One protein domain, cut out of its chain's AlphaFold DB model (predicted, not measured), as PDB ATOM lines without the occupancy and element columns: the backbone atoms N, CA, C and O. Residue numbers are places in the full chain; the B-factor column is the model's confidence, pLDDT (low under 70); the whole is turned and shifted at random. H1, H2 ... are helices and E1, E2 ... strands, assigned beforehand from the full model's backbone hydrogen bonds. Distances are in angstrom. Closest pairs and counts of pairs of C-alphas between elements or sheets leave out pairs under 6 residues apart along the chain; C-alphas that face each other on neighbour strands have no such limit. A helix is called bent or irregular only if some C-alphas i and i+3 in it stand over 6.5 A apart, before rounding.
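AT A GLANCE: This is residues 2 to 121 of the 245 residues of an uncharacterized protein of Candidatus Aenigmarchaeota archaeon (UniProt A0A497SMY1). The model has two parts set along its longest axis: a helical part, in which short H1 packs on H3 and H2 crosses H4, and a smaller part with two short parallel strands, E1 and E2, with H5 close to E2 and the first residues of H7 close to E1. H6 lies between the two parts, and the long link of residues 22 to 48 runs from H2 to H3 with no named element. The printed part has 120 residues, with seven named helices and two named strands in the order H1 H2 H3 H4 E1 H5 E2 H6 H7, and is mostly helix by class. It is compact, with a radius of gyration of the C-alphas of 14.7 A and spans of 46 by 35 by 22 A.

HOW THE PARTS SIT: H1, residues 2 to 6, touches H3, residues 49 to 55, closest at the C-alphas of Ala 6 and Met 53, 5.2 A apart. H2, residues 11 to 21, touches H4, residues 57 to 67, the C-alphas of Val 11 and Ala 63 being closest at 5.1 A; they run the same way at a steep tilt of 68 degrees, only just short of about perpendicular. E1, residues 72 to 74, and E2, residues 90 to 92, are parallel neighbours, with N 73 and O 90 at 2.9 A and N 92 and O 73 at 2.8 A within hydrogen-bond range. With H5, residues 78 to 86, they form a strand-helix-strand unit, two parallel strands with a helix between them in the chain, and its crossover is right-handed. H6, residues 96 to 102, is close to but not clearly touching H3, with the C-alphas of Thr 50 and Ala 101 closest at 6.8 A. H7, residues 109 to 120, touches H5 with residues 109 to 113 alone, the closest C-alphas being those of Val 84 and Asp 109 at 6.3 A, at a steep tilt of 46 degrees, the same way. H1 and H7 are apart. In H1, H2, H3, H4 and H7 every O i to N i+4 pair is within hydrogen-bond range; H5 has 3 of 5, and H6 has 1 of 3 beside 3 of 4 O i to N i+3 pairs.

IN THESE COORDINATES: H1 begins at C-alpha 2 (45.652, 0.397, 36.007). H2 is 15.4 A long, H3 9.8 A and H4 15.3 A. E1, 7.0 A, begins at C-alpha 72 (24.806, -8.488, 37.078), and E2 measures 6.8 A. H5, 14.0 A, is irregular, with C-alphas 79 and 82 7.2 A apart. H6 is 10.3 A long, and H7, 16.5 A, ends at C-alpha 120 (18.857, -23.484, 23.173).

THE WHOLE: The C-alphas farthest apart, those of Arg 44 and Ser 121, are 46.0 A apart. The printed part has no cut, and its one long link is from H2 to H3, with 27 residues. Mean pLDDT of the printed part is 88.1; residues 28 to 34 and residue 37 are under 70.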
ATOM      1  N   GLY A   2      46.087   1.741  36.452       80.25
ATOM      2  CA  GLY A   2      45.652   0.397  36.007       80.25
ATOM      3  C   GLY A   2      46.554  -0.753  36.460       80.25
ATOM      4  O   GLY A   2      46.067  -1.722  37.022       80.25
ATOM      5  N   ARG A   3      47.880  -0.582  36.365       86.62
ATOM      6  CA  ARG A   3      48.876  -1.555  36.863       86.62
ATOM      7  C   ARG A   3      48.711  -1.922  38.345       86.62
ATOM      8  O   ARG A   3      48.974  -3.053  38.721       86.62
ATOM      9  N   LEU A   4      48.309  -0.963  39.184       86.38
ATOM     10  CA  LEU A   4      48.132  -1.186  40.621       86.38
ATOM     11  C   LEU A   4      46.864  -2.002  40.876       86.38
ATOM     12  O   LEU A   4      46.915  -3.002  41.584       86.38
ATOM     13  N   TRP A   5      45.756  -1.610  40.245       87.94
ATOM     14  CA  TRP A   5      44.488  -2.330  40.354       87.94
ATOM     15  C   TRP A   5      44.575  -3.738  39.770       87.94
ATOM     16  O   TRP A   5      44.069  -4.669  40.381       87.94
ATOM     17  N   ALA A   6      45.306  -3.919  38.667       86.62
ATOM     18  CA  ALA A   6      45.527  -5.216  38.038       86.62
ATOM     19  C   ALA A   6      46.149  -6.267  38.979       86.62
ATOM     20  O   ALA A   6      45.861  -7.457  38.855       86.62
ATOM     21  N   CYS A   7      46.977  -5.825  39.930       88.31
ATOM     22  CA  CYS A   7      47.627  -6.681  40.921       88.31
ATOM     23  C   CYS A   7      46.903  -6.715  42.277       88.31
ATOM     24  O   CYS A   7      47.398  -7.351  43.206       88.31
ATOM     25  N   CYS A   8      45.777  -6.013  42.429       90.50
ATOM     26  CA  CYS A   8      45.043  -5.968  43.688       90.50
ATOM     27  C   CYS A   8      44.364  -7.316  43.954       90.50
ATOM     28  O   CYS A   8      43.630  -7.829  43.112       90.50
ATOM     29  N   THR A   9      44.603  -7.876  45.138       92.69
ATOM     30  CA  THR A   9      44.005  -9.139  45.602       92.69
ATOM     31  C   THR A   9      43.033  -8.941  46.768       92.69
ATOM     32  O   THR A   9      42.452  -9.905  47.260       92.69
ATOM     33  N   ASP A  10      42.835  -7.697  47.209       96.38
ATOM     34  CA  ASP A  10      41.881  -7.340  48.257       96.38
ATOM     35  C   ASP A  10      40.498  -7.076  47.642       96.38
ATOM     36  O   ASP A  10      40.312  -6.148  46.848       96.38
ATOM     37  N   VAL A  11      39.524  -7.905  48.020       96.31
ATOM     38  CA  VAL A  11      38.148  -7.850  47.510       96.31
ATOM     39  C   VAL A  11      37.454  -6.532  47.870       96.31
ATOM     40  O   VAL A  11      36.719  -5.992  47.046       96.31
ATOM     41  N   ASP A  12      37.674  -5.986  49.068       95.19
ATOM     42  CA  ASP A  12      37.011  -4.752  49.502       95.19
ATOM     43  C   ASP A  12      37.579  -3.517  48.800       95.19
ATOM     44  O   ASP A  12      36.823  -2.601  48.461       95.19
ATOM     45  N   LEU A  13      38.879  -3.510  48.493       93.56
ATOM     46  CA  LEU A  13      39.470  -2.479  47.638       93.56
ATOM     47  C   LEU A  13      38.956  -2.573  46.198       93.56
ATOM     48  O   LEU A  13      38.645  -1.543  45.598       93.56
ATOM     49  N   LEU A  14      38.825  -3.785  45.653       94.00
ATOM     50  CA  LEU A  14      38.279  -3.988  44.309       94.00
ATOM     51  C   LEU A  14      36.807  -3.577  44.206       94.00
ATOM     52  O   LEU A  14      36.430  -2.965  43.213       94.00
ATOM     53  N   LYS A  15      35.983  -3.825  45.231       94.06
ATOM     54  CA  LYS A  15      34.590  -3.340  45.273       94.06
ATOM     55  C   LYS A  15      34.512  -1.818  45.174       94.06
ATOM     56  O   LYS A  15      33.797  -1.290  44.326       94.06
ATOM     57  N   ARG A  16      35.307  -1.109  45.987       90.25
ATOM     58  CA  ARG A  16      35.394   0.359  45.910       90.25
ATOM     59  C   ARG A  16      35.820   0.800  44.519       90.25
ATOM     60  O   ARG A  16      35.188   1.676  43.942       90.25
ATOM     61  N   PHE A  17      36.830   0.150  43.942       90.00
ATOM     62  CA  PHE A  17      37.243   0.423  42.569       90.00
ATOM     63  C   PHE A  17      36.100   0.270  41.562       90.00
ATOM     64  O   PHE A  17      35.845   1.205  40.809       90.00
ATOM     65  N   LEU A  18      35.366  -0.843  41.601       91.31
ATOM     66  CA  LEU A  18      34.205  -1.092  40.744       91.31
ATOM     67  C   LEU A  18      33.129   0.001  40.887       91.31
ATOM     68  O   LEU A  18      32.616   0.493  39.881       91.31
ATOM     69  N   SER A  19      32.844   0.451  42.113       89.44
ATOM     70  CA  SER A  19      31.873   1.523  42.386       89.44
ATOM     71  C   SER A  19      32.285   2.907  41.843       89.44
ATOM     72  O   SER A  19      31.426   3.770  41.632       89.44
ATOM     73  N   MET A  20      33.584   3.115  41.591       86.81
ATOM     74  CA  MET A  20      34.141   4.345  41.010       86.81
ATOM     75  C   MET A  20      34.151   4.336  39.472       86.81
ATOM     76  O   MET A  20      34.215   5.408  38.870       86.81
ATOM     77  N   ILE A  21      34.120   3.158  38.835       86.88
ATOM     78  CA  ILE A  21      34.223   3.004  37.367       86.88
ATOM     79  C   ILE A  21      32.901   2.624  36.683       86.88
ATOM     80  O   ILE A  21      32.838   2.567  35.453       86.88
ATOM     81  N   VAL A  22      31.852   2.350  37.460       89.00
ATOM     82  CA  VAL A  22      30.485   2.198  36.946       89.00
ATOM     83  C   VAL A  22      29.957   3.536  36.425       89.00
ATOM     84  O   VAL A  22      30.337   4.597  36.913       89.00
ATOM     85  N   VAL A  23      29.079   3.493  35.424       85.38
ATOM     86  CA  VAL A  23      28.479   4.679  34.807       85.38
ATOM     87  C   VAL A  23      26.960   4.673  35.042       85.38
ATOM     88  O   VAL A  23      26.282   3.789  34.511       85.38
ATOM     89  N   PRO A  24      26.402   5.652  35.786       84.12
ATOM     90  CA  PRO A  24      27.093   6.732  36.506       84.12
ATOM     91  C   PRO A  24      27.837   6.230  37.764       84.12
ATOM     92  O   PRO A  24      27.407   5.236  38.354       84.12
ATOM     93  N   PRO A  25      28.907   6.920  38.213       79.31
ATOM     94  CA  PRO A  25      29.682   6.498  39.381       79.31
ATOM     95  C   PRO A  25      28.848   6.577  40.665       79.31
ATOM     96  O   PRO A  25      28.101   7.535  40.878       79.31
ATOM     97  N   ARG A  26      28.977   5.562  41.533       80.88
ATOM     98  CA  ARG A  26      28.255   5.490  42.819       80.88
ATOM     99  C   ARG A  26      28.978   6.240  43.934       80.88
ATOM    100  O   ARG A  26      28.333   6.843  44.792       80.88
ATOM    101  N   GLU A  27      30.307   6.230  43.925       70.69
ATOM    102  CA  GLU A  27      31.108   7.037  44.842       70.69
ATOM    103  C   GLU A  27      31.350   8.447  44.279       70.69
ATOM    104  O   GLU A  27      31.472   8.648  43.073       70.69
ATOM    105  N   ARG A  28      31.465   9.448  45.169       54.78
ATOM    106  CA  ARG A  28      31.814  10.849  44.839       54.78
ATOM    107  C   ARG A  28      33.274  11.011  44.368       54.78
ATOM    108  O   ARG A  28      33.927  12.006  44.686       54.78
ATOM    109  N   SER A  29      33.818  10.056  43.627       52.75
ATOM    110  CA  SER A  29      35.067  10.246  42.901       52.75
ATOM    111  C   SER A  29      34.754  10.857  41.540       52.75
ATOM    112  O   SER A  29      33.842  10.412  40.848       52.75
ATOM    113  N   LYS A  30      35.541  11.855  41.123       54.59
ATOM    114  CA  LYS A  30      35.664  12.181  39.693       54.59
ATOM    115  C   LYS A  30      35.955  10.869  38.962       54.59
ATOM    116  O   LYS A  30      36.774  10.111  39.479       54.59
ATOM    117  N   GLU A  31      35.278  10.610  37.845       55.12
ATOM    118  CA  GLU A  31      35.489   9.417  37.015       55.12
ATOM    119  C   GLU A  31      36.977   9.047  36.993       55.12
ATOM    120  O   GLU A  31      37.828   9.847  36.588       55.12
ATOM    121  N   MET A  32      37.312   7.871  37.527       64.31
ATOM    122  CA  MET A  32      38.679   7.383  37.458       64.31
ATOM    123  C   MET A  32      38.888   6.805  36.063       64.31
ATOM    124  O   MET A  32      38.493   5.673  35.794       64.31
ATOM    125  N   ASP A  33      39.529   7.572  35.182       63.22
ATOM    126  CA  ASP A  33      39.997   7.033  33.907       63.22
ATOM    127  C   ASP A  33      41.186   6.098  34.164       63.22
ATOM    128  O   ASP A  33      42.324   6.511  34.425       63.22
ATOM    129  N   VAL A  34      40.889   4.802  34.186       69.38
ATOM    130  CA  VAL A  34      41.865   3.734  34.356       69.38
ATOM    131  C   VAL A  34      41.876   2.907  33.084       69.38
ATOM    132  O   VAL A  34      41.110   1.964  32.947       69.38
ATOM    133  N   SER A  35      42.796   3.226  32.175       72.75
ATOM    134  CA  SER A  35      43.062   2.362  31.025       72.75
ATOM    135  C   SER A  35      43.941   1.175  31.403       72.75
ATOM    136  O   SER A  35      44.994   1.314  32.045       72.75
ATOM    137  N   PHE A  36      43.490  -0.002  30.975       75.06
ATOM    138  CA  PHE A  36      44.214  -1.264  31.076       75.06
ATOM    139  C   PHE A  36      44.978  -1.614  29.777       75.06
ATOM    140  O   PHE A  36      45.845  -2.494  29.789       75.06
ATOM    141  N   ASP A  37      44.757  -0.870  28.689       68.44
ATOM    142  CA  ASP A  37      45.244  -1.186  27.333       68.44
ATOM    143  C   ASP A  37      46.770  -1.091  27.198       68.44
ATOM    144  O   ASP A  37      47.404  -1.845  26.456       68.44
ATOM    145  N   PHE A  38      47.391  -0.204  27.977       73.88
ATOM    146  CA  PHE A  38      48.823   0.113  27.885       73.88
ATOM    147  C   PHE A  38      49.607  -0.231  29.154       73.88
ATOM    148  O   PHE A  38      50.646   0.362  29.464       73.88
ATOM    149  N   MET A  39      49.139  -1.212  29.927       84.81
ATOM    150  CA  MET A  39      49.831  -1.588  31.161       84.81
ATOM    151  C   MET A  39      51.191  -2.247  30.922       84.81
ATOM    152  O   MET A  39      52.070  -2.115  31.771       84.81
ATOM    153  N   GLY A  40      51.392  -2.905  29.780       86.44
ATOM    154  CA  GLY A  40      52.623  -3.638  29.489       86.44
ATOM    155  C   GLY A  40      52.821  -4.831  30.429       86.44
ATOM    156  O   GLY A  40      51.873  -5.569  30.719       86.44
ATOM    157  N   THR A  41      54.053  -5.006  30.899       90.94
ATOM    158  CA  THR A  41      54.506  -6.190  31.638       90.94
ATOM    159  C   THR A  41      54.906  -5.833  33.067       90.94
ATOM    160  O   THR A  41      55.503  -4.783  33.312       90.94
ATOM    161  N   GLU A  42      54.576  -6.702  34.020       91.62
ATOM    162  CA  GLU A  42      55.008  -6.583  35.407       91.62
ATOM    163  C   GLU A  42      56.508  -6.941  35.520       91.62
ATOM    164  O   GLU A  42      56.911  -8.014  35.064       91.62
ATOM    165  N   PRO A  43      57.355  -6.057  36.083       88.69
ATOM    166  CA  PRO A  43      58.811  -6.207  36.012       88.69
ATOM    167  C   PRO A  43      59.405  -7.458  36.671       88.69
ATOM    168  O   PRO A  43      60.470  -7.896  36.246       88.69
ATOM    169  N   ARG A  44      58.788  -8.010  37.723       88.44
ATOM    170  CA  ARG A  44      59.361  -9.141  38.477       88.44
ATOM    171  C   ARG A  44      59.036 -10.492  37.851       88.44
ATOM    172  O   ARG A  44      59.896 -11.359  37.781       88.44
ATOM    173  N   SER A  45      57.792 -10.674  37.438       88.62
ATOM    174  CA  SER A  45      57.261 -11.913  36.875       88.62
ATOM    175  C   SER A  45      57.412 -11.983  35.360       88.62
ATOM    176  O   SER A  45      57.323 -13.071  34.797       88.62
ATOM    177  N   GLY A  46      57.593 -10.843  34.683       90.94
ATOM    178  CA  GLY A  46      57.605 -10.783  33.224       90.94
ATOM    179  C   GLY A  46      56.237 -11.058  32.585       90.94
ATOM    180  O   GLY A  46      56.156 -11.191  31.364       90.94
ATOM    181  N   LYS A  47      55.151 -11.123  33.372       90.75
ATOM    182  CA  LYS A  47      53.787 -11.356  32.872       90.75
ATOM    183  C   LYS A  47      53.105 -10.059  32.459       90.75
ATOM    184  O   LYS A  47      53.306  -9.012  33.075       90.75
ATOM    185  N   ARG A  48      52.240 -10.116  31.442       90.00
ATOM    186  CA  ARG A  48      51.358  -8.982  31.117       90.00
ATOM    187  C   ARG A  48      50.417  -8.726  32.293       90.00
ATOM    188  O   ARG A  48      49.875  -9.669  32.858       90.00
ATOM    189  N   TYR A  49      50.153  -7.466  32.627       88.62
ATOM    190  CA  TYR A  49      49.223  -7.148  33.721       88.62
ATOM    191  C   TYR A  49      47.808  -7.699  33.486       88.62
ATOM    192  O   TYR A  49      47.160  -8.130  34.432       88.62
ATOM    193  N   THR A  50      47.349  -7.774  32.234       86.31
ATOM    194  CA  THR A  50      46.071  -8.422  31.890       86.31
ATOM    195  C   THR A  50      46.079  -9.920  32.194       86.31
ATOM    196  O   THR A  50      45.073 -10.468  32.628       86.31
ATOM    197  N   GLN A  51      47.226 -10.591  32.042       88.88
ATOM    198  CA  GLN A  51      47.374 -11.988  32.446       88.88
ATOM    199  C   GLN A  51      47.295 -12.135  33.969       88.88
ATOM    200  O   GLN A  51      46.618 -13.036  34.446       88.88
ATOM    201  N   ILE A  52      47.926 -11.235  34.730       90.38
ATOM    202  CA  ILE A  52      47.836 -11.232  36.201       90.38
ATOM    203  C   ILE A  52      46.381 -11.035  36.649       90.38
ATOM    204  O   ILE A  52      45.914 -11.732  37.545       90.38
ATOM    205  N   MET A  53      45.635 -10.140  35.992       90.12
ATOM    206  CA  MET A  53      44.208  -9.955  36.270       90.12
ATOM    207  C   MET A  53      43.399 -11.228  36.027       90.12
ATOM    208  O   MET A  53      42.594 -11.593  36.877       90.12
ATOM    209  N   LYS A  54      43.638 -11.920  34.904       89.69
ATOM    210  CA  LYS A  54      42.983 -13.202  34.594       89.69
ATOM    211  C   LYS A  54      43.308 -14.283  35.614       89.69
ATOM    212  O   LYS A  54      42.408 -14.989  36.053       89.69
ATOM    213  N   GLU A  55      44.578 -14.400  36.003       91.38
ATOM    214  CA  GLU A  55      45.026 -15.344  37.034       91.38
ATOM    215  C   GLU A  55      44.344 -15.059  38.383       91.38
ATOM    216  O   GLU A  55      43.968 -15.988  39.090       91.38
ATOM    217  N   ASN A  56      44.091 -13.784  38.691       92.38
ATOM    218  CA  ASN A  56      43.336 -13.343  39.867       92.38
ATOM    219  C   ASN A  56      41.820 -13.222  39.611       92.38
ATOM    220  O   ASN A  56      41.108 -12.592  40.397       92.38
ATOM    221  N   GLY A  57      41.309 -13.794  38.518       93.31
ATOM    222  CA  GLY A  57      39.944 -13.561  38.045       93.31
ATOM    223  C   GLY A  57      38.858 -13.955  39.047       93.31
ATOM    224  O   GLY A  57      37.808 -13.320  39.090       93.31
ATOM    225  N   ASP A  58      39.119 -14.944  39.906       95.69
ATOM    226  CA  ASP A  58      38.195 -15.352  40.970       95.69
ATOM    227  C   ASP A  58      37.959 -14.230  41.995       95.69
ATOM    228  O   ASP A  58      36.831 -14.028  42.441       95.69
ATOM    229  N   ILE A  59      38.996 -13.452  42.317       96.44
ATOM    230  CA  ILE A  59      38.918 -12.318  43.253       96.44
ATOM    231  C   ILE A  59      38.106 -11.179  42.627       96.44
ATOM    232  O   ILE A  59      37.259 -10.579  43.287       96.44
ATOM    233  N   TRP A  60      38.317 -10.915  41.335       95.50
ATOM    234  CA  TRP A  60      37.539  -9.932  40.576       95.50
ATOM    235  C   TRP A  60      36.064 -10.328  40.464       95.50
ATOM    236  O   TRP A  60      35.192  -9.490  40.693       95.50
ATOM    237  N   ARG A  61      35.775 -11.605  40.180       96.75
ATOM    238  CA  ARG A  61      34.408 -12.147  40.167       96.75
ATOM    239  C   ARG A  61      33.754 -12.075  41.545       96.75
ATOM    240  O   ARG A  61      32.574 -11.754  41.641       96.75
ATOM    241  N   GLU A  62      34.498 -12.323  42.619       97.19
ATOM    242  CA  GLU A  62      33.994 -12.152  43.985       97.19
ATOM    243  C   GLU A  62      33.678 -10.687  44.309       97.19
ATOM    244  O   GLU A  62      32.601 -10.392  44.826       97.19
ATOM    245  N   ALA A  63      34.577  -9.760  43.972       97.00
ATOM    246  CA  ALA A  63      34.351  -8.331  44.170       97.00
ATOM    247  C   ALA A  63      33.130  -7.835  43.381       97.00
ATOM    248  O   ALA A  63      32.295  -7.123  43.935       97.00
ATOM    249  N   TRP A  64      32.989  -8.271  42.127       96.81
ATOM    250  CA  TRP A  64      31.833  -7.977  41.280       96.81
ATOM    251  C   TRP A  64      30.519  -8.435  41.915       96.81
ATOM    252  O   TRP A  64      29.606  -7.629  42.093       96.81
ATOM    253  N   ARG A  65      30.443  -9.708  42.321       96.69
ATOM    254  CA  ARG A  65      29.246 -10.282  42.956       96.69
ATOM    255  C   ARG A  65      28.868  -9.550  44.241       96.69
ATOM    256  O   ARG A  65      27.691  -9.299  44.471       96.69
ATOM    257  N   ARG A  66      29.850  -9.157  45.057       97.06
ATOM    258  CA  ARG A  66      29.601  -8.413  46.304       97.06
ATOM    259  C   ARG A  66      29.186  -6.956  46.097       97.06
ATOM    260  O   ARG A  66      28.545  -6.409  46.989       97.06
ATOM    261  N   GLU A  67      29.591  -6.318  45.001       95.38
ATOM    262  CA  GLU A  67      29.265  -4.909  44.719       95.38
ATOM    263  C   GLU A  67      27.946  -4.750  43.952       95.38
ATOM    264  O   GLU A  67      27.138  -3.869  44.256       95.38
ATOM    265  N   PHE A  68      27.721  -5.592  42.944       95.19
ATOM    266  CA  PHE A  68      26.577  -5.456  42.043       95.19
ATOM    267  C   PHE A  68      25.523  -6.546  42.253       95.19
ATOM    268  O   PHE A  68      24.335  -6.258  42.140       95.19
ATOM    269  N   GLY A  69      25.938  -7.763  42.608       95.44
ATOM    270  CA  GLY A  69      25.067  -8.930  42.756       95.44
ATOM    271  C   GLY A  69      25.368 -10.035  41.740       95.44
ATOM    272  O   GLY A  69      26.059  -9.832  40.743       95.44
ATOM    273  N   ASP A  70      24.827 -11.229  41.994       94.31
ATOM    274  CA  ASP A  70      25.062 -12.431  41.177       94.31
ATOM    275  C   ASP A  70      24.346 -12.422  39.818       94.31
ATOM    276  O   ASP A  70      24.585 -13.292  38.983       94.31
ATOM    277  N   ASN A  71      23.404 -11.505  39.611       95.81
ATOM    278  CA  ASN A  71      22.623 -11.375  38.380       95.81
ATOM    279  C   ASN A  71      23.103 -10.211  37.502       95.81
ATOM    280  O   ASN A  71      22.396  -9.813  36.582       95.81
ATOM    281  N   MET A  72      24.278  -9.652  37.786       96.50
ATOM    282  CA  MET A  72      24.806  -8.488  37.078       96.50
ATOM    283  C   MET A  72      25.869  -8.907  36.066       96.50
ATOM    284  O   MET A  72      26.794  -9.646  36.407       96.50
ATOM    285  N   VAL A  73      25.766  -8.396  34.841       97.06
ATOM    286  CA  VAL A  73      26.734  -8.602  33.750       97.06
ATOM    287  C   VAL A  73      27.261  -7.269  33.228       97.06
ATOM    288  O   VAL A  73      26.638  -6.224  33.415       97.06
ATOM    289  N   ILE A  74      28.410  -7.278  32.556       96.88
ATOM    290  CA  ILE A  74      28.938  -6.072  31.907       96.88
ATOM    291  C   ILE A  74      28.094  -5.746  30.671       96.88
ATOM    292  O   ILE A  74      27.954  -6.580  29.773       96.88
ATOM    293  N   ARG A  75      27.589  -4.509  30.590       96.06
ATOM    294  CA  ARG A  75      26.891  -3.996  29.406       96.06
ATOM    295  C   ARG A  75      27.880  -3.773  28.262       96.06
ATOM    296  O   ARG A  75      28.816  -2.976  28.376       96.06
ATOM    297  N   THR A  76      27.639  -4.406  27.122       94.44
ATOM    298  CA  THR A  76      28.328  -4.125  25.860       94.44
ATOM    299  C   THR A  76      27.457  -3.365  24.872       94.44
ATOM    300  O   THR A  76      28.023  -2.612  24.077       94.44
ATOM    301  N   SER A  77      26.129  -3.516  24.942       91.25
ATOM    302  CA  SER A  77      25.167  -2.862  24.052       91.25
ATOM    303  C   SER A  77      23.808  -2.704  24.738       91.25
ATOM    304  O   SER A  77      23.243  -3.676  25.228       91.25
ATOM    305  N   ASP A  78      23.238  -1.500  24.707       90.31
ATOM    306  CA  ASP A  78      21.885  -1.213  25.211       90.31
ATOM    307  C   ASP A  78      20.796  -2.027  24.494       90.31
ATOM    308  O   ASP A  78      19.787  -2.402  25.088       90.31
ATOM    309  N   ARG A  79      21.031  -2.392  23.229       87.75
ATOM    310  CA  ARG A  79      20.124  -3.241  22.439       87.75
ATOM    311  C   ARG A  79      19.909  -4.632  23.034       87.75
ATOM    312  O   ARG A  79      18.912  -5.265  22.705       87.75
ATOM    313  N   LEU A  80      20.834  -5.120  23.865       89.94
ATOM    314  CA  LEU A  80      20.732  -6.439  24.496       89.94
ATOM    315  C   LEU A  80      19.969  -6.404  25.825       89.94
ATOM    316  O   LEU A  80      19.577  -7.459  26.316       89.94
ATOM    317  N   ASP A  81      19.700  -5.222  26.390       90.12
ATOM    318  CA  ASP A  81      19.055  -5.086  27.701       90.12
ATOM    319  C   ASP A  81      17.694  -5.804  27.823       90.12
ATOM    320  O   ASP A  81      17.416  -6.340  28.899       90.12
ATOM    321  N   PRO A  82      16.810  -5.840  26.800       85.69
ATOM    322  CA  PRO A  82      15.586  -6.641  26.869       85.69
ATOM    323  C   PRO A  82      15.870  -8.139  27.025       85.69
ATOM    324  O   PRO A  82      15.297  -8.780  27.903       85.69
ATOM    325  N   MET A  83      16.810  -8.669  26.239       87.38
ATOM    326  CA  MET A  83      17.185 -10.084  26.268       87.38
ATOM    327  C   MET A  83      17.848 -10.460  27.597       87.38
ATOM    328  O   MET A  83      17.498 -11.462  28.209       87.38
ATOM    329  N   VAL A  84      18.760  -9.626  28.102       92.19
ATOM    330  CA  VAL A  84      19.422  -9.847  29.398       92.19
ATOM    331  C   VAL A  84      18.396  -9.921  30.535       92.19
ATOM    332  O   VAL A  84      18.466 -10.832  31.362       92.19
ATOM    333  N   ARG A  85      17.393  -9.030  30.536       91.62
ATOM    334  CA  ARG A  85      16.291  -9.066  31.513       91.62
ATOM    335  C   ARG A  85      15.435 -10.322  31.385       91.62
ATOM    336  O   ARG A  85      15.097 -10.912  32.407       91.62
ATOM    337  N   HIS A  86      15.127 -10.757  30.162       85.44
ATOM    338  CA  HIS A  86      14.412 -12.017  29.923       85.44
ATOM    339  C   HIS A  86      15.190 -13.226  30.483       85.44
ATOM    340  O   HIS A  86      14.618 -14.123  31.101       85.44
ATOM    341  N   LEU A  87      16.521 -13.212  30.381       89.94
ATOM    342  CA  LEU A  87      17.396 -14.243  30.948       89.94
ATOM    343  C   LEU A  87      17.557 -14.162  32.480       89.94
ATOM    344  O   LEU A  87      18.279 -14.983  33.049       89.94
ATOM    345  N   GLY A  88      16.905 -13.206  33.151       92.62
ATOM    346  CA  GLY A  88      16.951 -13.036  34.606       92.62
ATOM    347  C   GLY A  88      18.166 -12.253  35.119       92.62
ATOM    348  O   GLY A  88      18.519 -12.381  36.293       92.62
ATOM    349  N   TYR A  89      18.806 -11.466  34.251       96.06
ATOM    350  CA  TYR A  89      20.005 -10.676  34.536       96.06
ATOM    351  C   TYR A  89      19.768  -9.168  34.344       96.06
ATOM    352  O   TYR A  89      18.774  -8.738  33.760       96.06
ATOM    353  N   GLU A  90      20.718  -8.356  34.805       95.94
ATOM    354  CA  GLU A  90      20.786  -6.913  34.567       95.94
ATOM    355  C   GLU A  90      22.182  -6.492  34.080       95.94
ATOM    356  O   GLU A  90      23.201  -7.070  34.466       95.94
ATOM    357  N   SER A  91      22.232  -5.473  33.220       95.88
ATOM    358  CA  SER A  91      23.471  -4.980  32.611       95.88
ATOM    359  C   SER A  91      24.015  -3.749  33.346       95.88
ATOM    360  O   SER A  91      23.307  -2.757  33.532       95.88
ATOM    361  N   VAL A  92      25.305  -3.764  33.680       95.19
ATOM    362  CA  VAL A  92      26.028  -2.652  34.315       95.19
ATOM    363  C   VAL A  92      26.993  -2.016  33.318       95.19
ATOM    364  O   VAL A  92      27.851  -2.690  32.747       95.19
ATOM    365  N   SER A  93      26.879  -0.703  33.111       93.06
ATOM    366  CA  SER A  93      27.809   0.054  32.265       93.06
ATOM    367  C   SER A  93      29.091   0.396  33.023       93.06
ATOM    368  O   SER A  93      29.030   0.928  34.128       93.06
ATOM    369  N   LEU A  94      30.243   0.162  32.397       89.88
ATOM    370  CA  LEU A  94      31.559   0.575  32.890       89.88
ATOM    371  C   LEU A  94      32.169   1.633  31.964       89.88
ATOM    372  O   LEU A  94      31.736   1.788  30.818       89.88
ATOM    373  N   THR A  95      33.201   2.339  32.431       85.12
ATOM    374  CA  THR A  95      34.034   3.170  31.550       85.12
ATOM    375  C   THR A  95      34.670   2.315  30.447       85.12
ATOM    376  O   THR A  95      35.064   1.171  30.671       85.12
ATOM    377  N   TRP A  96      34.781   2.866  29.233       78.25
ATOM    378  CA  TRP A  96      35.220   2.108  28.052       78.25
ATOM    379  C   TRP A  96      36.575   1.412  28.255       78.25
ATOM    380  O   TRP A  96      36.711   0.226  27.982       78.25
ATOM    381  N   SER A  97      37.537   2.121  28.847       75.88
ATOM    382  CA  SER A  97      38.907   1.648  29.070       75.88
ATOM    383  C   SER A  97      39.039   0.541  30.135       75.88
ATOM    384  O   SER A  97      40.065  -0.137  30.203       75.88
ATOM    385  N   THR A  98      38.003   0.336  30.961       81.81
ATOM    386  CA  THR A  98      37.946  -0.727  31.982       81.81
ATOM    387  C   THR A  98      37.132  -1.933  31.538       81.81
ATOM    388  O   THR A  98      37.462  -3.065  31.902       81.81
ATOM    389  N   LYS A  99      36.113  -1.700  30.706       86.56
ATOM    390  CA  LYS A  99      35.274  -2.733  30.102       86.56
ATOM    391  C   LYS A  99      36.107  -3.789  29.368       86.56
ATOM    392  O   LYS A  99      35.947  -4.970  29.660       86.56
ATOM    393  N   ASP A 100      37.019  -3.366  28.493       82.81
ATOM    394  CA  ASP A 100      37.796  -4.270  27.630       82.81
ATOM    395  C   ASP A 100      38.721  -5.213  28.424       82.81
ATOM    396  O   ASP A 100      38.975  -6.343  28.018       82.81
ATOM    397  N   ALA A 101      39.201  -4.792  29.598       83.31
ATOM    398  CA  ALA A 101      40.009  -5.657  30.458       83.31
ATOM    399  C   ALA A 101      39.174  -6.594  31.335       83.31
ATOM    400  O   ALA A 101      39.629  -7.686  31.677       83.31
ATOM    401  N   LEU A 102      37.973  -6.166  31.733       90.12
ATOM    402  CA  LEU A 102      37.099  -6.950  32.599       90.12
ATOM    403  C   LEU A 102      36.219  -7.936  31.829       90.12
ATOM    404  O   LEU A 102      35.821  -8.933  32.426       90.12
ATOM    405  N   GLU A 103      35.959  -7.734  30.533       90.94
ATOM    406  CA  GLU A 103      35.137  -8.658  29.731       90.94
ATOM    407  C   GLU A 103      35.733 -10.067  29.588       90.94
ATOM    408  O   GLU A 103      35.012 -11.016  29.303       90.94
ATOM    409  N   GLU A 104      37.037 -10.232  29.830       87.62
ATOM    410  CA  GLU A 104      37.690 -11.546  29.840       87.62
ATOM    411  C   GLU A 104      37.589 -12.264  31.202       87.62
ATOM    412  O   GLU A 104      38.065 -13.392  31.343       87.62
ATOM    413  N   ILE A 105      37.021 -11.612  32.221       93.50
ATOM    414  CA  ILE A 105      36.969 -12.089  33.614       93.50
ATOM    415  C   ILE A 105      35.527 -12.153  34.128       93.50
ATOM    416  O   ILE A 105      35.165 -13.099  34.832       93.50
ATOM    417  N   ILE A 106      34.729 -11.139  33.797       95.94
ATOM    418  CA  ILE A 106      33.328 -10.974  34.175       95.94
ATOM    419  C   ILE A 106      32.464 -11.186  32.934       95.94
ATOM    420  O   ILE A 106      32.736 -10.623  31.875       95.94
ATOM    421  N   THR A 107      31.388 -11.958  33.082       96.19
ATOM    422  CA  THR A 107      30.434 -12.216  32.003       96.19
ATOM    423  C   THR A 107      29.854 -10.911  31.452       96.19
ATOM    424  O   THR A 107      29.405 -10.038  32.199       96.19
ATOM    425  N   THR A 108      29.842 -10.792  30.125       97.00
ATOM    426  CA  THR A 108      29.188  -9.692  29.402       97.00
ATOM    427  C   THR A 108      27.770 -10.071  28.983       97.00
ATOM    428  O   THR A 108      27.471 -11.251  28.804       97.00
ATOM    429  N   ASP A 109      26.910  -9.080  28.743       96.19
ATOM    430  CA  ASP A 109      25.597  -9.281  28.106       96.19
ATOM    431  C   ASP A 109      25.699 -10.063  26.782       96.19
ATOM    432  O   ASP A 109      24.955 -11.014  26.556       96.19
ATOM    433  N   ARG A 110      26.673  -9.738  25.928       94.69
ATOM    434  CA  ARG A 110      26.922 -10.413  24.651       94.69
ATOM    435  C   ARG A 110      27.300 -11.875  24.853       94.69
ATOM    436  O   ARG A 110      26.826 -12.729  24.106       94.69
ATOM    437  N   GLN A 111      28.161 -12.168  25.828       95.50
ATOM    438  CA  GLN A 111      28.529 -13.543  26.153       95.50
ATOM    439  C   GLN A 111      27.326 -14.315  26.701       95.50
ATOM    440  O   GLN A 111      27.070 -15.416  26.225       95.50
ATOM    441  N   LEU A 112      26.570 -13.725  27.630       95.31
ATOM    442  CA  LEU A 112      25.368 -14.326  28.207       95.31
ATOM    443  C   LEU A 112      24.346 -14.693  27.119       95.31
ATOM    444  O   LEU A 112      23.840 -15.813  27.098       95.31
ATOM    445  N   VAL A 113      24.077 -13.772  26.189       91.06
ATOM    446  CA  VAL A 113      23.141 -14.000  25.079       91.06
ATOM    447  C   VAL A 113      23.653 -15.089  24.137       91.06
ATOM    448  O   VAL A 113      22.885 -15.972  23.762       91.06
ATOM    449  N   ARG A 114      24.945 -15.079  23.786       91.69
ATOM    450  CA  ARG A 114      25.539 -16.127  22.942       91.69
ATOM    451  C   ARG A 114      25.435 -17.503  23.603       91.69
ATOM    452  O   ARG A 114      25.003 -18.452  22.961       91.69
ATOM    453  N   GLU A 115      25.799 -17.611  24.879       92.06
ATOM    454  CA  GLU A 115      25.707 -18.869  25.627       92.06
ATOM    455  C   GLU A 115      24.263 -19.363  25.750       92.06
ATOM    456  O   GLU A 115      24.024 -20.564  25.673       92.06
ATOM    457  N   SER A 116      23.292 -18.461  25.915       89.62
ATOM    458  CA  SER A 116      21.870 -18.822  25.901       89.62
ATOM    459  C   SER A 116      21.456 -19.416  24.549       89.62
ATOM    460  O   SER A 116      20.873 -20.498  24.510       89.62
ATOM    461  N   GLN A 117      21.838 -18.783  23.434       86.81
ATOM    462  CA  GLN A 117      21.564 -19.296  22.085       86.81
ATOM    463  C   GLN A 117      22.214 -20.665  21.837       86.81
ATOM    464  O   GLN A 117      21.573 -21.569  21.302       86.81
ATOM    465  N   GLU A 118      23.468 -20.841  22.256       88.00
ATOM    466  CA  GLU A 118      24.173 -22.124  22.172       88.00
ATOM    467  C   GLU A 118      23.459 -23.209  22.989       88.00
ATOM    468  O   GLU A 118      23.268 -24.315  22.488       88.00
ATOM    469  N   ARG A 119      22.992 -22.900  24.206       88.62
ATOM    470  CA  ARG A 119      22.211 -23.848  25.021       88.62
ATOM    471  C   ARG A 119      20.909 -24.235  24.332       88.62
ATOM    472  O   ARG A 119      20.624 -25.423  24.237       88.62
ATOM    473  N   LEU A 120      20.151 -23.262  23.829       87.12
ATOM    474  CA  LEU A 120      18.857 -23.484  23.173       87.12
ATOM    475  C   LEU A 120      18.958 -24.323  21.891       87.12
ATOM    476  O   LEU A 120      17.998 -25.002  21.536       87.12
ATOM    477  N   SER A 121      20.132 -24.371  21.250       85.50
ATOM    478  CA  SER A 121      20.384 -25.286  20.128       85.50
ATOM    479  C   SER A 121      20.316 -26.774  20.510       85.50
ATOM    480  O   SER A 121      20.118 -27.620  19.643       85.50
TER     481      SER A 121